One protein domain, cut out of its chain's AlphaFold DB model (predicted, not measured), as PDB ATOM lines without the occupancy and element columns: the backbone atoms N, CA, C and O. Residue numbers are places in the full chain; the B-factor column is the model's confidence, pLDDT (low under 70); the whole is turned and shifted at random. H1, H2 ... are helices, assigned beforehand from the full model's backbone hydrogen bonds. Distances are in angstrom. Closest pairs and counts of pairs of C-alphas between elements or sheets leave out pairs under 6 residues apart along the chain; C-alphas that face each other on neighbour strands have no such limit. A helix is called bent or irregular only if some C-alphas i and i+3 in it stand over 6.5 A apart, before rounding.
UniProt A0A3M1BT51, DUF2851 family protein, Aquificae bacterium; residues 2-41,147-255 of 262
ATOM      1  N   SER A   2     176.435  75.476  42.098       51.84
ATOM      2  CA  SER A   2     176.699  76.530  43.101       51.84
ATOM      3  C   SER A   2     176.846  77.955  42.533       51.84
ATOM      4  O   SER A   2     176.524  78.913  43.223       51.84
ATOM      5  N   GLY A   3     177.261  78.124  41.270       43.03
ATOM      6  CA  GLY A   3     177.527  79.454  40.689       43.03
ATOM      7  C   GLY A   3     176.290  80.309  40.365       43.03
ATOM      8  O   GLY A   3     176.351  81.534  40.446       43.03
ATOM      9  N   ILE A   4     175.148  79.690  40.042       52.00
ATOM     10  CA  ILE A   4     173.908  80.412  39.676       52.00
ATOM     11  C   ILE A   4     173.246  81.033  40.918       52.00
ATOM     12  O   ILE A   4     172.724  82.146  40.855       52.00
ATOM     13  N   THR A   5     173.311  80.348  42.061       56.66
ATOM     14  CA  THR A   5     172.755  80.832  43.333       56.66
ATOM     15  C   THR A   5     173.548  82.027  43.867       56.66
ATOM     16  O   THR A   5     172.949  83.036  44.232       56.66
ATOM     17  N   THR A   6     174.883  81.980  43.813       57.09
ATOM     18  CA  THR A   6     175.755  83.067  44.293       57.09
ATOM     19  C   THR A   6     175.613  84.348  43.462       57.09
ATOM     20  O   THR A   6     175.487  85.435  44.023       57.09
ATOM     21  N   LEU A   7     175.519  84.238  42.129       55.28
ATOM     22  CA  LEU A   7     175.279  85.390  41.242       55.28
ATOM     23  C   LEU A   7     173.903  86.042  41.471       55.28
ATOM     24  O   LEU A   7     173.752  87.254  41.307       55.28
ATOM     25  N   ARG A   8     172.889  85.254  41.848       63.22
ATOM     26  CA  ARG A   8     171.536  85.751  42.137       63.22
ATOM     27  C   ARG A   8     171.463  86.460  43.490       63.22
ATOM     28  O   ARG A   8     170.799  87.488  43.579       63.22
ATOM     29  N   VAL A   9     172.165  85.954  44.505       67.50
ATOM     30  CA  VAL A   9     172.270  86.600  45.826       67.50
ATOM     31  C   VAL A   9     173.002  87.939  45.719       67.50
ATOM     32  O   VAL A   9     172.448  88.949  46.145       67.50
ATOM     33  N   GLY A  10     174.148  87.987  45.029       69.94
ATOM     34  CA  GLY A  10     174.901  89.235  44.846       69.94
ATOM     35  C   GLY A  10     174.102  90.326  44.121       69.94
ATOM     36  O   GLY A  10     174.123  91.486  44.521       69.94
ATOM     37  N   LYS A  11     173.303  89.970  43.105       74.75
ATOM     38  CA  LYS A  11     172.413  90.934  42.425       74.75
ATOM     39  C   LYS A  11     171.293  91.469  43.325       74.75
ATOM     40  O   LYS A  11     170.882  92.615  43.155       74.75
ATOM     41  N   MET A  12     170.773  90.657  44.248       77.12
ATOM     42  CA  MET A  12     169.733  91.098  45.186       77.12
ATOM     43  C   MET A  12     170.290  92.029  46.260       77.12
ATOM     44  O   MET A  12     169.630  93.002  46.612       77.12
ATOM     45  N   GLU A  13     171.493  91.748  46.752       79.38
ATOM     46  CA  GLU A  13     172.181  92.588  47.733       79.38
ATOM     47  C   GLU A  13     172.502  93.969  47.153       79.38
ATOM     48  O   GLU A  13     172.113  94.979  47.736       79.38
ATOM     49  N   VAL A  14     173.055  94.017  45.935       84.81
ATOM     50  CA  VAL A  14     173.294  95.277  45.207       84.81
ATOM     51  C   VAL A  14     172.005  96.089  45.054       84.81
ATOM     52  O   VAL A  14     171.992  97.287  45.326       84.81
ATOM     53  N   LEU A  15     170.896  95.442  44.676       87.38
ATOM     54  CA  LEU A  15     169.616  96.135  44.542       87.38
ATOM     55  C   LEU A  15     169.101  96.666  45.889       87.38
ATOM     56  O   LEU A  15     168.559  97.766  45.922       87.38
ATOM     57  N   ARG A  16     169.278  95.941  47.001       89.88
ATOM     58  CA  ARG A  16     168.911  96.451  48.334       89.88
ATOM     59  C   ARG A  16     169.722  97.688  48.699       89.88
ATOM     60  O   ARG A  16     169.121  98.700  49.043       89.88
ATOM     61  N   THR A  17     171.042  97.649  48.528       91.56
ATOM     62  CA  THR A  17     171.910  98.811  48.770       91.56
ATOM     63  C   THR A  17     171.499 100.015  47.915       91.56
ATOM     64  O   THR A  17     171.459 101.146  48.398       91.56
ATOM     65  N   ASP A  18     171.110  99.790  46.657       94.12
ATOM     66  CA  ASP A  18     170.578 100.852  45.800       94.12
ATOM     67  C   ASP A  18     169.240 101.412  46.300       94.12
ATOM     68  O   ASP A  18     169.040 102.629  46.278       94.12
ATOM     69  N   LEU A  19     168.322 100.561  46.769       96.19
ATOM     70  CA  LEU A  19     167.060 101.010  47.361       96.19
ATOM     71  C   LEU A  19     167.308 101.842  48.622       96.19
ATOM     72  O   LEU A  19     166.685 102.887  48.795       96.19
ATOM     73  N   GLU A  20     168.234 101.430  49.479       97.38
ATOM     74  CA  GLU A  20     168.594 102.178  50.681       97.38
ATOM     75  C   GLU A  20     169.138 103.567  50.341       97.38
ATOM     76  O   GLU A  20     168.608 104.572  50.819       97.38
ATOM     77  N   ARG A  21     170.096 103.629  49.409       97.75
ATOM     78  CA  ARG A  21     170.658 104.883  48.894       97.75
ATOM     79  C   ARG A  21     169.587 105.787  48.281       97.75
ATOM     80  O   ARG A  21     169.595 106.999  48.491       97.75
ATOM     81  N   LEU A  22     168.645 105.226  47.521       97.88
ATOM     82  CA  LEU A  22     167.517 105.980  46.965       97.88
ATOM     83  C   LEU A  22     166.560 106.483  48.057       97.88
ATOM     84  O   LEU A  22     165.996 107.570  47.914       97.88
ATOM     85  N   GLY A  23     166.392 105.728  49.143       98.19
ATOM     86  CA  GLY A  23     165.668 106.157  50.338       98.19
ATOM     87  C   GLY A  23     166.328 107.362  51.009       98.19
ATOM     88  O   GLY A  23     165.644 108.332  51.342       98.19
ATOM     89  N   ASP A  24     167.654 107.360  51.121       98.50
ATOM     90  CA  ASP A  24     168.409 108.491  51.669       98.50
ATOM     91  C   ASP A  24     168.334 109.727  50.763       98.50
ATOM     92  O   ASP A  24     168.131 110.842  51.248       98.50
ATOM     93  N   ILE A  25     168.402 109.542  49.438       98.25
ATOM     94  CA  ILE A  25     168.194 110.624  48.462       98.25
ATOM     95  C   ILE A  25     166.782 111.203  48.592       98.25
ATOM     96  O   ILE A  25     166.616 112.426  48.591       98.25
ATOM     97  N   TRP A  26     165.759 110.354  48.734       98.19
ATOM     98  CA  TRP A  26     164.387 110.806  48.964       98.19
ATOM     99  C   TRP A  26     164.287 111.673  50.218       98.19
ATOM    100  O   TRP A  26     163.695 112.757  50.182       98.19
ATOM    101  N   LEU A  27     164.887 111.216  51.319       98.62
ATOM    102  CA  LEU A  27     164.865 111.946  52.575       98.62
ATOM    103  C   LEU A  27     165.601 113.282  52.440       98.62
ATOM    104  O   LEU A  27     165.073 114.319  52.842       98.62
ATOM    105  N   PHE A  28     166.775 113.284  51.810       98.44
ATOM    106  CA  PHE A  28     167.526 114.502  51.534       98.44
ATOM    107  C   PHE A  28     166.690 115.514  50.741       98.44
ATOM    108  O   PHE A  28     166.571 116.665  51.157       98.44
ATOM    109  N   GLN A  29     166.037 115.091  49.653       98.12
ATOM    110  CA  GLN A  29     165.160 115.959  48.856       98.12
ATOM    111  C   GLN A  29     164.004 116.527  49.689       98.12
ATOM    112  O   GLN A  29     163.674 117.711  49.581       98.12
ATOM    113  N   LYS A  30     163.405 115.709  50.561       98.00
ATOM    114  CA  LYS A  30     162.353 116.156  51.479       98.00
ATOM    115  C   LYS A  30     162.859 117.203  52.465       98.00
ATOM    116  O   LYS A  30     162.209 118.235  52.602       98.00
ATOM    117  N   VAL A  31     164.011 116.975  53.092       98.75
ATOM    118  CA  VAL A  31     164.647 117.928  54.016       98.75
ATOM    119  C   VAL A  31     164.983 119.239  53.303       98.75
ATOM    120  O   VAL A  31     164.679 120.306  53.827       98.75
ATOM    121  N   GLN A  32     165.543 119.191  52.089       98.44
ATOM    122  CA  GLN A  32     165.846 120.402  51.313       98.44
ATOM    123  C   GLN A  32     164.591 121.208  50.980       98.44
ATOM    124  O   GLN A  32     164.589 122.432  51.105       98.44
ATOM    125  N   ARG A  33     163.489 120.537  50.628       97.81
ATOM    126  CA  ARG A  33     162.205 121.213  50.428       97.81
ATOM    127  C   ARG A  33     161.728 121.913  51.704       97.81
ATOM    128  O   ARG A  33     161.291 123.056  51.622       97.81
ATOM    129  N   MET A  34     161.852 121.272  52.870       98.25
ATOM    130  CA  MET A  34     161.488 121.902  54.148       98.25
ATOM    131  C   MET A  34     162.383 123.103  54.468       98.25
ATOM    132  O   MET A  34     161.876 124.140  54.878       98.25
ATOM    133  N   LYS A  35     163.694 123.016  54.199       98.50
ATOM    134  CA  LYS A  35     164.614 124.161  54.324       98.50
ATOM    135  C   LYS A  35     164.196 125.331  53.438       98.50
ATOM    136  O   LYS A  35     164.276 126.469  53.873       98.50
ATOM    137  N   ASN A  36     163.749 125.066  52.211       97.75
ATOM    138  CA  ASN A  36     163.269 126.119  51.317       97.75
ATOM    139  C   ASN A  36     161.956 126.739  51.805       97.75
ATOM    140  O   ASN A  36     161.823 127.956  51.758       97.75
ATOM    141  N   LEU A  37     161.027 125.934  52.324       96.69
ATOM    142  CA  LEU A  37     159.793 126.441  52.927       96.69
ATOM    143  C   LEU A  37     160.078 127.344  54.139       96.69
ATOM    144  O   LEU A  37     159.499 128.417  54.253       96.69
ATOM    145  N   LEU A  38     161.020 126.948  54.998       98.25
ATOM    146  CA  LEU A  38     161.434 127.717  56.177       98.25
ATOM    147  C   LEU A  38     162.130 129.049  55.840       98.25
ATOM    148  O   LEU A  38     162.281 129.886  56.720       98.25
ATOM    149  N   LYS A  39     162.541 129.281  54.583       97.81
ATOM    150  CA  LYS A  39     163.045 130.596  54.135       97.81
ATOM    151  C   LYS A  39     161.927 131.613  53.894       97.81
ATOM    152  O   LYS A  39     162.218 132.799  53.809       97.81
ATOM    153  N   ILE A  40     160.688 131.153  53.710       96.12
ATOM    154  CA  ILE A  40     159.557 131.988  53.266       96.12
ATOM    155  C   ILE A  40     158.350 131.937  54.210       96.12
ATOM    156  O   ILE A  40     157.333 132.573  53.942       96.12
ATOM    157  N   ALA A  41     158.421 131.149  55.281       96.50
ATOM    158  CA  ALA A  41     157.350 131.011  56.254       96.50
ATOM    159  C   ALA A  41     157.920 130.733  57.645       96.50
ATOM    160  O   ALA A  41     158.849 129.937  57.794       96.50
ATOM    161  N   ALA A 147     152.681 124.422  66.947       97.56
ATOM    162  CA  ALA A 147     152.846 123.173  66.215       97.56
ATOM    163  C   ALA A 147     154.273 122.619  66.349       97.56
ATOM    164  O   ALA A 147     154.462 121.434  66.620       97.56
ATOM    165  N   VAL A 148     155.289 123.473  66.209       98.50
ATOM    166  CA  VAL A 148     156.696 123.076  66.307       98.50
ATOM    167  C   VAL A 148     157.018 122.575  67.706       98.50
ATOM    168  O   VAL A 148     157.559 121.480  67.855       98.50
ATOM    169  N   ASN A 149     156.656 123.343  68.734       98.12
ATOM    170  CA  ASN A 149     156.945 122.976  70.116       98.12
ATOM    171  C   ASN A 149     156.241 121.666  70.506       98.12
ATOM    172  O   ASN A 149     156.859 120.788  71.107       98.12
ATOM    173  N   PHE A 150     154.989 121.484  70.075       97.81
ATOM    174  CA  PHE A 150     154.228 120.261  70.313       97.81
ATOM    175  C   PHE A 150     154.968 119.000  69.854       97.81
ATOM    176  O   PHE A 150     155.154 118.060  70.634       97.81
ATOM    177  N   PHE A 151     155.433 118.967  68.603       98.25
ATOM    178  CA  PHE A 151     156.153 117.799  68.095       98.25
ATOM    179  C   PHE A 151     157.580 117.715  68.646       98.25
ATOM    180  O   PHE A 151     158.031 116.609  68.954       98.25
ATOM    181  N   LEU A 152     158.271 118.845  68.846       98.12
ATOM    182  CA  LEU A 152     159.624 118.857  69.408       98.12
ATOM    183  C   LEU A 152     159.656 118.235  70.806       98.12
ATOM    184  O   LEU A 152     160.500 117.380  71.081       98.12
ATOM    185  N   MET A 153     158.711 118.616  71.670       97.12
ATOM    186  CA  MET A 153     158.583 118.063  73.019       97.12
ATOM    187  C   MET A 153     158.364 116.549  72.991       97.12
ATOM    188  O   MET A 153     158.939 115.830  73.805       97.12
ATOM    189  N   ARG A 154     157.577 116.036  72.039       97.56
ATOM    190  CA  ARG A 154     157.332 114.592  71.904       97.56
ATOM    191  C   ARG A 154     158.548 113.836  71.372       97.56
ATOM    192  O   ARG A 154     158.841 112.755  71.880       97.56
ATOM    193  N   ILE A 155     159.264 114.408  70.404       98.00
ATOM    194  CA  ILE A 155     160.510 113.847  69.862       98.00
ATOM    195  C   ILE A 155     161.570 113.782  70.974       98.00
ATOM    196  O   ILE A 155     162.023 112.697  71.336       98.00
ATOM    197  N   LYS A 156     161.885 114.919  71.610       96.38
ATOM    198  CA  LYS A 156     162.905 115.017  72.676       96.38
ATOM    199  C   LYS A 156     162.486 114.344  73.990       96.38
ATOM    200  O   LYS A 156     163.329 114.007  74.832       96.38
ATOM    201  N   GLY A 157     161.182 114.161  74.187       95.94
ATOM    202  CA  GLY A 157     160.597 113.451  75.321       95.94
ATOM    203  C   GLY A 157     160.800 111.937  75.260       95.94
ATOM    204  O   GLY A 157     160.665 111.262  76.281       95.94
ATOM    205  N   TRP A 158     161.162 111.380  74.102       96.00
ATOM    206  CA  TRP A 158     161.493 109.966  73.984       96.00
ATOM    207  C   TRP A 158     162.891 109.677  74.541       96.00
ATOM    208  O   TRP A 158     163.897 110.066  73.956       96.00
ATOM    209  N   LYS A 159     162.954 108.979  75.681       93.06
ATOM    210  CA  LYS A 159     164.215 108.674  76.388       93.06
ATOM    211  C   LYS A 159     164.793 107.289  76.106       93.06
ATOM    212  O   LYS A 159     165.919 107.015  76.499       93.06
ATOM    213  N   ARG A 160     164.031 106.404  75.459       93.31
ATOM    214  CA  ARG A 160     164.480 105.036  75.163       93.31
ATOM    215  C   ARG A 160     165.364 105.041  73.919       93.31
ATOM    216  O   ARG A 160     165.090 105.778  72.971       93.31
ATOM    217  N   LYS A 161     166.398 104.206  73.893       95.25
ATOM    218  CA  LYS A 161     167.152 103.964  72.661       95.25
ATOM    219  C   LYS A 161     166.243 103.262  71.645       95.25
ATOM    220  O   LYS A 161     165.330 102.540  72.033       95.25
ATOM    221  N   ILE A 162     166.446 103.542  70.362       97.81
ATOM    222  CA  ILE A 162     165.697 102.922  69.267       97.81
ATOM    223  C   ILE A 162     166.632 101.893  68.650       97.81
ATOM    224  O   ILE A 162     167.609 102.274  68.011       97.81
ATOM    225  N   GLU A 163     166.386 100.612  68.909       96.94
ATOM    226  CA  GLU A 163     167.317  99.540  68.524       96.94
ATOM    227  C   GLU A 163     166.722  98.586  67.492       96.94
ATOM    228  O   GLU A 163     167.446  97.871  66.807       96.94
ATOM    229  N   ASN A 164     165.399  98.585  67.353       97.62
ATOM    230  CA  ASN A 164     164.686  97.699  66.445       97.62
ATOM    231  C   ASN A 164     163.416  98.364  65.881       97.62
ATOM    232  O   ASN A 164     163.047  99.496  66.213       97.62
ATOM    233  N   SER A 165     162.722  97.631  65.012       97.81
ATOM    234  CA  SER A 165     161.512  98.093  64.329       97.81
ATOM    235  C   SER A 165     160.317  98.319  65.262       97.81
ATOM    236  O   SER A 165     159.462  99.164  64.970       97.81
ATOM    237  N   VAL A 166     160.254  97.614  66.398       97.88
ATOM    238  CA  VAL A 166     159.210  97.789  67.418       97.88
ATOM    239  C   VAL A 166     159.397  99.129  68.125       97.88
ATOM    240  O   VAL A 166     158.432  99.891  68.235       97.88
ATOM    241  N   ASP A 167     160.628  99.462  68.514       98.19
ATOM    242  CA  ASP A 167     160.957 100.757  69.118       98.19
ATOM    243  C   ASP A 167     160.668 101.907  68.156       98.19
ATOM    244  O   ASP A 167     160.019 102.885  68.532       98.19
ATOM    245  N   ALA A 168     161.086 101.773  66.894       98.44
ATOM    246  CA  ALA A 168     160.847 102.785  65.871       98.44
ATOM    247  C   ALA A 168     159.340 102.995  65.626       98.44
ATOM    248  O   ALA A 168     158.868 104.130  65.536       98.44
ATOM    249  N   SER A 169     158.552 101.916  65.591       98.25
ATOM    250  CA  SER A 169     157.087 101.990  65.474       98.25
ATOM    251  C   SER A 169     156.444 102.659  66.690       98.25
ATOM    252  O   SER A 169     155.531 103.477  66.545       98.25
ATOM    253  N   ALA A 170     156.913 102.334  67.897       98.12
ATOM    254  CA  ALA A 170     156.423 102.929  69.134       98.12
ATOM    255  C   ALA A 170     156.769 104.425  69.228       98.12
ATOM    256  O   ALA A 170     155.916 105.214  69.642       98.12
ATOM    257  N   PHE A 171     157.965 104.817  68.777       98.50
ATOM    258  CA  PHE A 171     158.383 106.211  68.650       98.50
ATOM    259  C   PHE A 171     157.427 106.986  67.739       98.50
ATOM    260  O   PHE A 171     156.827 107.972  68.170       98.50
ATOM    261  N   VAL A 172     157.215 106.503  66.508       98.50
ATOM    262  CA  VAL A 172     156.327 107.158  65.532       98.50
ATOM    263  C   VAL A 172     154.903 107.264  66.069       98.50
ATOM    264  O   VAL A 172     154.290 108.328  65.975       98.50
ATOM    265  N   ARG A 173     154.380 106.190  66.677       97.62
ATOM    266  CA  ARG A 173     153.039 106.182  67.273       97.62
ATOM    267  C   ARG A 173     152.893 107.256  68.349       97.62
ATOM    268  O   ARG A 173     151.888 107.953  68.338       97.62
ATOM    269  N   ARG A 174     153.883 107.393  69.236       97.12
ATOM    270  CA  ARG A 174     153.859 108.375  70.328       97.12
ATOM    271  C   ARG A 174     154.002 109.808  69.823       97.12
ATOM    272  O   ARG A 174     153.247 110.678  70.243       97.12
ATOM    273  N   VAL A 175     154.941 110.070  68.912       97.81
ATOM    274  CA  VAL A 175     155.108 111.415  68.336       97.81
ATOM    275  C   VAL A 175     153.825 111.851  67.632       97.81
ATOM    276  O   VAL A 175     153.347 112.964  67.846       97.81
ATOM    277  N   MET A 176     153.221 110.946  66.863       96.81
ATOM    278  CA  MET A 176     152.022 111.226  66.084       96.81
ATOM    279  C   MET A 176     150.709 110.972  66.815       96.81
ATOM    280  O   MET A 176     149.686 110.911  66.144       96.81
ATOM    281  N   GLU A 177     150.682 110.798  68.133       94.50
ATOM    282  CA  GLU A 177     149.443 110.543  68.878       94.50
ATOM    283  C   GLU A 177     148.515 111.771  68.850       94.50
ATOM    284  O   GLU A 177     148.522 112.599  69.754       94.50
ATOM    285  N   LEU A 178     147.800 111.924  67.738       90.81
ATOM    286  CA  LEU A 178     146.924 113.035  67.398       90.81
ATOM    287  C   LEU A 178     145.497 112.521  67.264       90.81
ATOM    288  O   LEU A 178     145.269 111.467  66.643       90.81
ATOM    289  N   SER A 179     144.555 113.297  67.780       90.81
ATOM    290  CA  SER A 179     143.124 113.061  67.618       90.81
ATOM    291  C   SER A 179     142.672 113.321  66.174       90.81
ATOM    292  O   SER A 179     143.273 114.101  65.440       90.81
ATOM    293  N   GLY A 180     141.628 112.624  65.712       87.25
ATOM    294  CA  GLY A 180     141.026 112.869  64.389       87.25
ATOM    295  C   GLY A 180     141.815 112.375  63.165       87.25
ATOM    296  O   GLY A 180     141.326 112.475  62.038       87.25
ATOM    297  N   VAL A 181     142.999 111.776  63.352       88.75
ATOM    298  CA  VAL A 181     143.826 111.232  62.261       88.75
ATOM    299  C   VAL A 181     144.032 109.724  62.423       88.75
ATOM    300  O   VAL A 181     144.604 109.247  63.398       88.75
ATOM    301  N   GLY A 182     143.604 108.948  61.422       90.00
ATOM    302  CA  GLY A 182     143.782 107.491  61.416       90.00
ATOM    303  C   GLY A 182     145.254 107.050  61.388       90.00
ATOM    304  O   GLY A 182     146.106 107.729  60.814       90.00
ATOM    305  N   ILE A 183     145.543 105.870  61.953       91.00
ATOM    306  CA  ILE A 183     146.904 105.325  62.166       91.00
ATOM    307  C   ILE A 183     147.782 105.390  60.911       91.00
ATOM    308  O   ILE A 183     148.885 105.926  60.966       91.00
ATOM    309  N   GLN A 184     147.286 104.910  59.770       90.56
ATOM    310  CA  GLN A 184     148.062 104.919  58.528       90.56
ATOM    311  C   GLN A 184     148.447 106.346  58.104       90.56
ATOM    312  O   GLN A 184     149.581 106.598  57.710       90.56
ATOM    313  N   ARG A 185     147.518 107.305  58.219       90.00
ATOM    314  CA  ARG A 185     147.780 108.708  57.869       90.00
ATOM    315  C   ARG A 185     148.792 109.323  58.826       90.00
ATOM    316  O   ARG A 185     149.657 110.053  58.370       90.00
ATOM    317  N   ARG A 186     148.723 108.991  60.117       94.62
ATOM    318  CA  ARG A 186     149.716 109.419  61.109       94.62
ATOM    319  C   ARG A 186     151.127 108.982  60.718       94.62
ATOM    320  O   ARG A 186     152.023 109.815  60.683       94.62
ATOM    321  N   GLN A 187     151.310 107.715  60.344       95.94
ATOM    322  CA  GLN A 187     152.606 107.213  59.875       95.94
ATOM    323  C   GLN A 187     153.050 107.908  58.580       95.94
ATOM    324  O   GLN A 187     154.180 108.380  58.484       95.94
ATOM    325  N   GLU A 188     152.157 108.033  57.595       94.56
ATOM    326  CA  GLU A 188     152.459 108.731  56.341       94.56
ATOM    327  C   GLU A 188     152.875 110.192  56.584       94.56
ATOM    328  O   GLU A 188     153.866 110.640  56.006       94.56
ATOM    329  N   SER A 189     152.156 110.923  57.439       96.19
ATOM    330  CA  SER A 189     152.464 112.311  57.800       96.19
ATOM    331  C   SER A 189     153.756 112.416  58.609       96.19
ATOM    332  O   SER A 189     154.512 113.355  58.387       96.19
ATOM    333  N   PHE A 190     154.079 111.445  59.471       98.56
ATOM    334  CA  PHE A 190     155.368 111.431  60.162       98.56
ATOM    335  C   PHE A 190     156.529 111.454  59.169       98.56
ATOM    336  O   PHE A 190     157.341 112.371  59.194       98.56
ATOM    337  N   PHE A 191     156.579 110.493  58.244       98.38
ATOM    338  CA  PHE A 191     157.708 110.393  57.318       98.38
ATOM    339  C   PHE A 191     157.697 111.474  56.239       98.38
ATOM    340  O   PHE A 191     158.757 111.925  55.821       98.38
ATOM    341  N   ASN A 192     156.524 111.914  55.777       97.12
ATOM    342  CA  ASN A 192     156.449 112.924  54.717       97.12
ATOM    343  C   ASN A 192     156.558 114.368  55.217       97.12
ATOM    344  O   ASN A 192     156.903 115.230  54.404       97.12
ATOM    345  N   VAL A 193     156.234 114.625  56.489       98.25
ATOM    346  CA  VAL A 193     156.168 115.968  57.078       98.25
ATOM    347  C   VAL A 193     157.070 116.076  58.298       98.25
ATOM    348  O   VAL A 193     158.094 116.741  58.209       98.25
ATOM    349  N   ILE A 194     156.731 115.414  59.411       98.69
ATOM    350  CA  ILE A 194     157.400 115.638  60.705       98.69
ATOM    351  C   ILE A 194     158.897 115.342  60.614       98.69
ATOM    352  O   ILE A 194     159.719 116.212  60.876       98.69
ATOM    353  N   LEU A 195     159.270 114.142  60.181       98.81
ATOM    354  CA  LEU A 195     160.661 113.715  60.111       98.81
ATOM    355  C   LEU A 195     161.537 114.675  59.278       98.81
ATOM    356  O   LEU A 195     162.508 115.199  59.824       98.81
ATOM    357  N   PRO A 196     161.221 114.981  58.003       98.81
ATOM    358  CA  PRO A 196     162.050 115.892  57.221       98.81
ATOM    359  C   PRO A 196     161.984 117.343  57.710       98.81
ATOM    360  O   PRO A 196     162.961 118.072  57.546       98.81
ATOM    361  N   PHE A 197     160.869 117.777  58.307       98.88
ATOM    362  CA  PHE A 197     160.738 119.129  58.851       98.88
ATOM    363  C   PHE A 197     161.662 119.337  60.052       98.88
ATOM    364  O   PHE A 197     162.425 120.300  60.091       98.88
ATOM    365  N   PHE A 198     161.669 118.398  60.998       98.81
ATOM    366  CA  PHE A 198     162.513 118.490  62.189       98.81
ATOM    367  C   PHE A 198     163.999 118.272  61.883       98.81
ATOM    368  O   PHE A 198     164.839 118.934  62.487       98.81
ATOM    369  N   LEU A 199     164.338 117.445  60.886       98.69
ATOM    370  CA  LEU A 199     165.704 117.371  60.351       98.69
ATOM    371  C   LEU A 199     166.156 118.676  59.675       98.69
ATOM    372  O   LEU A 199     167.345 118.983  59.669       98.69
ATOM    373  N   ALA A 200     165.233 119.440  59.084       98.62
ATOM    374  CA  ALA A 200     165.551 120.736  58.493       98.62
ATOM    375  C   ALA A 200     165.740 121.828  59.554       98.62
ATOM    376  O   ALA A 200     166.661 122.632  59.419       98.62
ATOM    377  N   LEU A 201     164.885 121.844  60.581       98.44
ATOM    378  CA  LEU A 201     164.824 122.917  61.573       98.44
ATOM    379  C   LEU A 201     165.796 122.726  62.749       98.44
ATOM    380  O   LEU A 201     166.427 123.688  63.171       98.44
ATOM    381  N   PHE A 202     165.966 121.495  63.247       97.75
ATOM    382  CA  PHE A 202     166.788 121.193  64.430       97.75
ATOM    383  C   PHE A 202     167.791 120.043  64.202       97.75
ATOM    384  O   PHE A 202     167.874 119.137  65.034       97.75
ATOM    385  N   PRO A 203     168.586 120.036  63.112       95.56
ATOM    386  CA  PRO A 203     169.422 118.886  62.747       95.56
ATOM    387  C   PRO A 203     170.322 118.405  63.895       95.56
ATOM    388  O   PRO A 203     170.354 117.219  64.203       95.56
ATOM    389  N   ARG A 204     170.963 119.324  64.627       96.38
ATOM    390  CA  ARG A 204     171.864 118.975  65.743       96.38
ATOM    391  C   ARG A 204     171.168 118.272  66.912       96.38
ATOM    392  O   ARG A 204     171.826 117.566  67.664       96.38
ATOM    393  N   GLU A 205     169.868 118.486  67.088       95.00
ATOM    394  CA  GLU A 205     169.125 117.994  68.251       95.00
ATOM    395  C   GLU A 205     168.429 116.658  67.995       95.00
ATOM    396  O   GLU A 205     168.219 115.897  68.937       95.00
ATOM    397  N   VAL A 206     168.035 116.386  66.746       96.94
ATOM    398  CA  VAL A 206     167.143 115.259  66.428       96.94
ATOM    399  C   VAL A 206     167.686 114.304  65.367       96.94
ATOM    400  O   VAL A 206     167.092 113.249  65.156       96.94
ATOM    401  N   GLU A 207     168.781 114.642  64.675       96.25
ATOM    402  CA  GLU A 207     169.212 113.899  63.484       96.25
ATOM    403  C   GLU A 207     169.530 112.432  63.755       96.25
ATOM    404  O   GLU A 207     169.001 111.566  63.058       96.25
ATOM    405  N   SER A 208     170.320 112.139  64.790       95.44
ATOM    406  CA  SER A 208     170.676 110.759  65.141       95.44
ATOM    407  C   SER A 208     169.433 109.910  65.419       95.44
ATOM    408  O   SER A 208     169.290 108.815  64.882       95.44
ATOM    409  N   GLN A 209     168.487 110.444  66.192       96.69
ATOM    410  CA  GLN A 209     167.253 109.750  66.545       96.69
ATOM    411  C   GLN A 209     166.339 109.542  65.330       96.69
ATOM    412  O   GLN A 209     165.855 108.434  65.104       96.69
ATOM    413  N   LEU A 210     166.090 110.589  64.539       98.38
ATOM    414  CA  LEU A 210     165.149 110.520  63.419       98.38
ATOM    415  C   LEU A 210     165.679 109.681  62.251       98.38
ATOM    416  O   LEU A 210     164.885 109.010  61.592       98.38
ATOM    417  N   ARG A 211     166.996 109.664  62.006       98.19
ATOM    418  CA  ARG A 211     167.596 108.778  60.994       98.19
ATOM    419  C   ARG A 211     167.459 107.311  61.371       98.19
ATOM    420  O   ARG A 211     166.975 106.533  60.558       98.19
ATOM    421  N   VAL A 212     167.744 106.965  62.625       98.25
ATOM    422  CA  VAL A 212     167.546 105.596  63.123       98.25
ATOM    423  C   VAL A 212     166.078 105.169  62.997       98.25
ATOM    424  O   VAL A 212     165.792 104.048  62.585       98.25
ATOM    425  N   VAL A 213     165.119 106.067  63.258       98.62
ATOM    426  CA  VAL A 213     163.693 105.780  63.006       98.62
ATOM    427  C   VAL A 213     163.428 105.503  61.526       98.62
ATOM    428  O   VAL A 213     162.697 104.570  61.209       98.62
ATOM    429  N   PHE A 214     163.997 106.289  60.613       98.62
ATOM    430  CA  PHE A 214     163.830 106.088  59.170       98.62
ATOM    431  C   PHE A 214     164.399 104.746  58.684       98.62
ATOM    432  O   PHE A 214     163.790 104.080  57.841       98.62
ATOM    433  N   GLU A 215     165.533 104.342  59.248       98.31
ATOM    434  CA  GLU A 215     166.234 103.098  58.934       98.31
ATOM    435  C   GLU A 215     165.533 101.863  59.506       98.31
ATOM    436  O   GLU A 215     165.447 100.846  58.823       98.31
ATOM    437  N   LEU A 216     165.000 101.948  60.731       98.38
ATOM    438  CA  LEU A 216     164.465 100.790  61.455       98.38
ATOM    439  C   LEU A 216     162.941 100.652  61.394       98.38
ATOM    440  O   LEU A 216     162.424  99.550  61.584       98.38
ATOM    441  N   HIS A 217     162.188 101.732  61.155       98.56
ATOM    442  CA  HIS A 217     160.727 101.647  61.116       98.56
ATOM    443  C   HIS A 217     160.275 100.741  59.961       98.56
ATOM    444  O   HIS A 217     160.763 100.910  58.837       98.56
ATOM    445  N   PRO A 218     159.306  99.831  60.184       97.94
ATOM    446  CA  PRO A 218     158.827  98.921  59.151       97.94
ATOM    447  C   PRO A 218     158.250  99.675  57.941       97.94
ATOM    448  O   PRO A 218     157.848 100.834  58.060       97.94
ATOM    449  N   PRO A 219     158.171  99.048  56.760       97.19
ATOM    450  CA  PRO A 219     157.632  99.691  55.568       97.19
ATOM    451  C   PRO A 219     156.219 100.237  55.789       97.19
ATOM    452  O   PRO A 219     155.391  99.629  56.471       97.19
ATOM    453  N   LEU A 220     155.913 101.365  55.147       96.12
ATOM    454  CA  LEU A 220     154.555 101.902  55.132       96.12
ATOM    455  C   LEU A 220     153.620 101.035  54.281       96.12
ATOM    456  O   LEU A 220     154.054 100.224  53.459       96.12
ATOM    457  N   ALA A 221     152.315 101.258  54.442       92.69
ATOM    458  CA  ALA A 221     151.288 100.572  53.674       92.69
ATOM    459  C   ALA A 221     151.520 100.684  52.152       92.69
ATOM    460  O   ALA A 221     151.778 101.761  51.604       92.69
ATOM    461  N   SER A 222     151.390  99.552  51.460       91.75
ATOM    462  CA  SER A 222     151.684  99.437  50.030       91.75
ATOM    463  C   SER A 222     150.751 100.284  49.163       91.75
ATOM    464  O   SER A 222     149.551 100.020  49.047       91.75
ATOM    465  N   ASN A 223     151.331 101.265  48.472       89.94
ATOM    466  CA  ASN A 223     150.659 102.029  47.422       89.94
ATOM    467  C   ASN A 223     150.825 101.362  46.039       89.94
ATOM    468  O   ASN A 223     151.436 100.301  45.910       89.94
ATOM    469  N   PHE A 224     150.283 101.983  44.987       90.88
ATOM    470  CA  PHE A 224     150.371 101.453  43.621       90.88
ATOM    471  C   PHE A 224     151.814 101.251  43.124       90.88
ATOM    472  O   PHE A 224     152.081 100.270  42.439       90.88
ATOM    473  N   LEU A 225     152.748 102.139  43.483       93.44
ATOM    474  CA  LEU A 225     154.155 102.015  43.087       93.44
ATOM    475  C   LEU A 225     154.823 100.828  43.779       93.44
ATOM    476  O   LEU A 225     155.489 100.050  43.106       93.44
ATOM    477  N   ILE A 226     154.579 100.644  45.083       95.31
ATOM    478  CA  ILE A 226     155.077  99.474  45.822       95.31
ATOM    479  C   ILE A 226     154.511  98.185  45.221       95.31
ATOM    480  O   ILE A 226     155.260  97.259  44.936       95.31
ATOM    481  N   LYS A 227     153.201  98.132  44.948       94.81
ATOM    482  CA  LYS A 227     152.570  96.956  44.324       94.81
ATOM    483  C   LYS A 227     153.154  96.654  42.940       94.81
ATOM    484  O   LYS A 227     153.450  95.505  42.646       94.81
ATOM    485  N   SER A 228     153.360  97.684  42.120       93.94
ATOM    486  CA  SER A 228     153.965  97.556  40.789       93.94
ATOM    487  C   SER A 228     155.427  97.096  40.860       93.94
ATOM    488  O   SER A 228     155.847  96.290  40.036       93.94
ATOM    489  N   PHE A 229     156.189  97.551  41.858       94.31
ATOM    490  CA  PHE A 229     157.540  97.057  42.110       94.31
ATOM    491  C   PHE A 229     157.532  95.575  42.495       94.31
ATOM    492  O   PHE A 229     158.265  94.795  41.898       94.31
ATOM    493  N   LEU A 230     156.667  95.171  43.429       93.94
ATOM    494  CA  LEU A 230     156.567  93.781  43.886       93.94
ATOM    495  C   LEU A 230     156.090  92.823  42.787       93.94
ATOM    496  O   LEU A 230     156.466  91.659  42.794       93.94
ATOM    497  N   GLN A 231     155.320  93.297  41.805       93.38
ATOM    498  CA  GLN A 231     155.008  92.504  40.609       93.38
ATOM    499  C   GLN A 231     156.255  92.225  39.755       93.38
ATOM    500  O   GLN A 231     156.384  91.140  39.199       93.38
ATOM    501  N   LYS A 232     157.179  93.190  39.662       90.19
ATOM    502  CA  LYS A 232     158.430  93.054  38.902       90.19
ATOM    503  C   LYS A 232     159.519  92.306  39.685       90.19
ATOM    504  O   LYS A 232     160.324  91.599  39.089       90.19
ATOM    505  N   TYR A 233     159.533  92.452  41.010       90.56
ATOM    506  CA  TYR A 233     160.532  91.890  41.920       90.56
ATOM    507  C   TYR A 233     159.862  91.219  43.137       90.56
ATOM    508  O   TYR A 233     159.990  91.706  44.262       90.56
ATOM    509  N   PRO A 234     159.157  90.087  42.955       89.62
ATOM    510  CA  PRO A 234     158.320  89.481  44.001       89.62
ATOM    511  C   PRO A 234     159.095  88.983  45.227       89.62
ATOM    512  O   PRO A 234     158.523  88.843  46.303       89.62
ATOM    513  N   HIS A 235     160.398  88.740  45.086       88.38
ATOM    514  CA  HIS A 235     161.259  88.261  46.170       88.38
ATOM    515  C   HIS A 235     161.921  89.389  46.979       88.38
ATOM    516  O   HIS A 235     162.646  89.113  47.931       88.38
ATOM    517  N   ILE A 236     161.701  90.655  46.608       89.62
ATOM    518  CA  ILE A 236     162.342  91.813  47.243       89.62
ATOM    519  C   ILE A 236     161.275  92.608  47.985       89.62
ATOM    520  O   ILE A 236     160.735  93.597  47.495       89.62
ATOM    521  N   LEU A 237     160.947  92.138  49.186       92.56
ATOM    522  CA  LEU A 237     160.084  92.875  50.102       92.56
ATOM    523  C   LEU A 237     160.903  93.974  50.795       92.56
ATOM    524  O   LEU A 237     162.021  93.679  51.243       92.56
ATOM    525  N   PRO A 238     160.368  95.208  50.908       93.94
ATOM    526  CA  PRO A 238     161.023  96.239  51.694       93.94
ATOM    527  C   PRO A 238     161.083  95.787  53.154       93.94
ATOM    528  O   PRO A 238     160.085  95.319  53.699       93.94
ATOM    529  N   ALA A 239     162.242  95.927  53.781       95.00
ATOM    530  CA  ALA A 239     162.461  95.614  55.190       95.00
ATOM    531  C   ALA A 239     162.236  96.836  56.093       95.00
ATOM    532  O   ALA A 239     161.931  96.692  57.275       95.00
ATOM    533  N   SER A 240     162.337  98.043  55.530       97.25
ATOM    534  CA  SER A 240     162.255  99.298  56.272       97.25
ATOM    535  C   SER A 240     161.549 100.407  55.500       97.25
ATOM    536  O   SER A 240     161.237 100.299  54.309       97.25
ATOM    537  N   THR A 241     161.309 101.518  56.192       98.00
ATOM    538  CA  THR A 241     160.800 102.755  55.599       98.00
ATOM    539  C   THR A 241     161.815 103.366  54.634       98.00
ATOM    540  O   THR A 241     161.416 103.843  53.570       98.00
ATOM    541  N   ARG A 242     163.116 103.277  54.942       98.38
ATOM    542  CA  ARG A 242     164.196 103.655  54.021       98.38
ATOM    543  C   ARG A 242     164.078 102.916  52.687       98.38
ATOM    544  O   ARG A 242     163.941 103.560  51.647       98.38
ATOM    545  N   GLU A 243     164.019 101.583  52.709       97.75
ATOM    546  CA  GLU A 243     163.842 100.789  51.484       97.75
ATOM    547  C   GLU A 243     162.496 101.078  50.794       97.75
ATOM    548  O   GLU A 243     162.433 101.175  49.567       97.75
ATOM    549  N   HIS A 244     161.415 101.276  51.560       97.81
ATOM    550  CA  HIS A 244     160.097 101.626  51.020       97.81
ATOM    551  C   HIS A 244     160.151 102.895  50.155       97.81
ATOM    552  O   HIS A 244     159.617 102.916  49.041       97.81
ATOM    553  N   PHE A 245     160.797 103.960  50.635       97.81
ATOM    554  CA  PHE A 245     160.948 105.186  49.850       97.81
ATOM    555  C   PHE A 245     161.973 105.049  48.724       97.81
ATOM    556  O   PHE A 245     161.773 105.644  47.662       97.81
ATOM    557  N   GLY A 246     162.983 104.194  48.894       97.69
ATOM    558  CA  GLY A 246     163.866 103.754  47.818       97.69
ATOM    559  C   GLY A 246     163.115 103.179  46.624       97.69
ATOM    560  O   GLY A 246     163.306 103.614  45.486       97.69
ATOM    561  N   ILE A 247     162.175 102.268  46.889       96.88
ATOM    562  CA  ILE A 247     161.306 101.683  45.862       96.88
ATOM    563  C   ILE A 247     160.475 102.773  45.180       96.88
ATOM    564  O   ILE A 247     160.375 102.806  43.953       96.88
ATOM    565  N   ILE A 248     159.877 103.688  45.952       95.56
ATOM    566  CA  ILE A 248     159.085 104.791  45.388       95.56
ATOM    567  C   ILE A 248     159.932 105.647  44.437       95.56
ATOM    568  O   ILE A 248     159.450 105.990  43.355       95.56
ATOM    569  N   MET A 249     161.166 105.984  44.816       95.31
ATOM    570  CA  MET A 249     162.086 106.753  43.972       95.31
ATOM    571  C   MET A 249     162.445 106.005  42.690       95.31
ATOM    572  O   MET A 249     162.289 106.555  41.599       95.31
ATOM    573  N   LEU A 250     162.839 104.735  42.805       94.88
ATOM    574  CA  LEU A 250     163.170 103.892  41.657       94.88
ATOM    575  C   LEU A 250     162.011 103.828  40.654       94.88
ATOM    576  O   LEU A 250     162.194 104.030  39.451       94.88
ATOM    577  N   MET A 251     160.798 103.583  41.156       93.69
ATOM    578  CA  MET A 251     159.604 103.436  40.324       93.69
ATOM    579  C   MET A 251     159.165 104.750  39.673       93.69
ATOM    580  O   MET A 251     158.603 104.717  38.579       93.69
ATOM    581  N   LYS A 252     159.409 105.902  40.310       89.31
ATOM    582  CA  LYS A 252     159.149 107.215  39.702       89.31
ATOM    583  C   LYS A 252     160.131 107.524  38.576       89.31
ATOM    584  O   LYS A 252     159.692 107.888  37.490       89.31
ATOM    585  N   ASN A 253     161.423 107.304  38.810       85.56
ATOM    586  CA  ASN A 253     162.471 107.561  37.818       85.56
ATOM    587  C   ASN A 253     162.326 106.652  36.586       85.56
ATOM    588  O   ASN A 253     162.531 107.090  35.461       85.56
ATOM    589  N   SER A 254     161.887 105.405  36.783       78.50
ATOM    590  CA  SER A 254     161.698 104.432  35.693       78.50
ATOM    591  C   SER A 254     160.497 104.731  34.784       78.50
ATOM    592  O   SER A 254     160.379 104.135  33.718       78.50
ATOM    593  N   ARG A 255     159.571 105.604  35.203       65.19
ATOM    594  CA  ARG A 255     158.348 105.936  34.452       65.19
ATOM    595  C   ARG A 255     158.468 107.207  33.599       65.19
ATOM    596  O   ARG A 255     157.461 107.641  33.056       65.19
TER     597      ARG A 255
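AT A GLANCE: This is residues 2 to 41 and 147 to 255 of the 262 residues of the protein "DUF2851 family protein" of Aquificae bacterium (UniProt A0A3M1BT51). One long helix, H1, runs along the length of the domain, and the shorter helices gather beside it in two groups: H2 to H5 make a cluster that packs on H1 through H4, and H7 crosses H1 nearly at right angles with H6 packed on H7. Residues 2 to 11 of H1 stick out free from the body. The printed part has 149 residues with seven named helices, H1 to H7 in order along the chain, and no named strand; the class is all helix. The whole is compact, with a radius of gyration of the C-alphas of 16.6 A, but elongated, spanning 56 by 34 by 31 A.

IN THESE COORDINATES: H1, residues 2 to 37, is 53.6 A long, from C-alpha 2 at (176.699, 76.530, 43.101) to C-alpha 37 at (159.793, 126.441, 52.927). H2 is residues 147 to 156 and H3 residues 165 to 175. H4, residues 183 to 201, is 25.1 A long, has a kink of 32 degrees near residue 190 and is only just irregular, with C-alphas 192 and 195 6.9 A apart. H5, residues 203 to 216, is 18.8 A long and irregular, with C-alphas 205 and 208 8.0 A apart. H6 is residues 224 to 232. H7, residues 241 to 253, is 18.5 A long and ends with C-alpha 253 at (162.471, 107.561, 37.818).

HOW THE PARTS SIT: H1 touches H7 with residues 16 to 26 alone, about perpendicular at 88 degrees; the closest C-alphas, of Gly 23 and Gly 246, are 3.9 A apart. H1 touches H4 with residues 27 to 35 alone, at a steep tilt of 67 degrees, closest at the C-alphas of Val 31 and Pro 196, 4.6 A. H4 and H5 form a helical hairpin at a shallow tilt of 34.8 degrees, only just short of steep, closest at the C-alphas of Leu 199 and Glu 207, 5.8 A. H3 touches H5, with the C-alphas of Ser 165 and Leu 216 closest at 4.9 A. H2 and H3 form another helical hairpin, closest at the C-alphas of Arg 154 and Val 175, 5.3 A. H6 touches H7, closest at the C-alphas of Leu 225 and Ile 248, 6.1 A; H6 and H1 are apart. H5 and H7 touch only at their ends. Every O i to N i+4 pair is within hydrogen-bond range in H2, H3, H6 and H7, against 31 of 32 in H1, 13 of 15 in H4 and 8 of 10 in H5.

THE WHOLE: The C-alphas farthest apart, of Ser 2 and Ala 41, are 59.3 A apart. Residues 42 to 146 are not printed, and C-alphas 41 and 147 are 13.5 A apart across the cut. Of the links printed whole, H4 to H5 is tight and the others are short. The mean pLDDT of the printed part is 92.8; residues 2 to 10 and residue 255 are under 70.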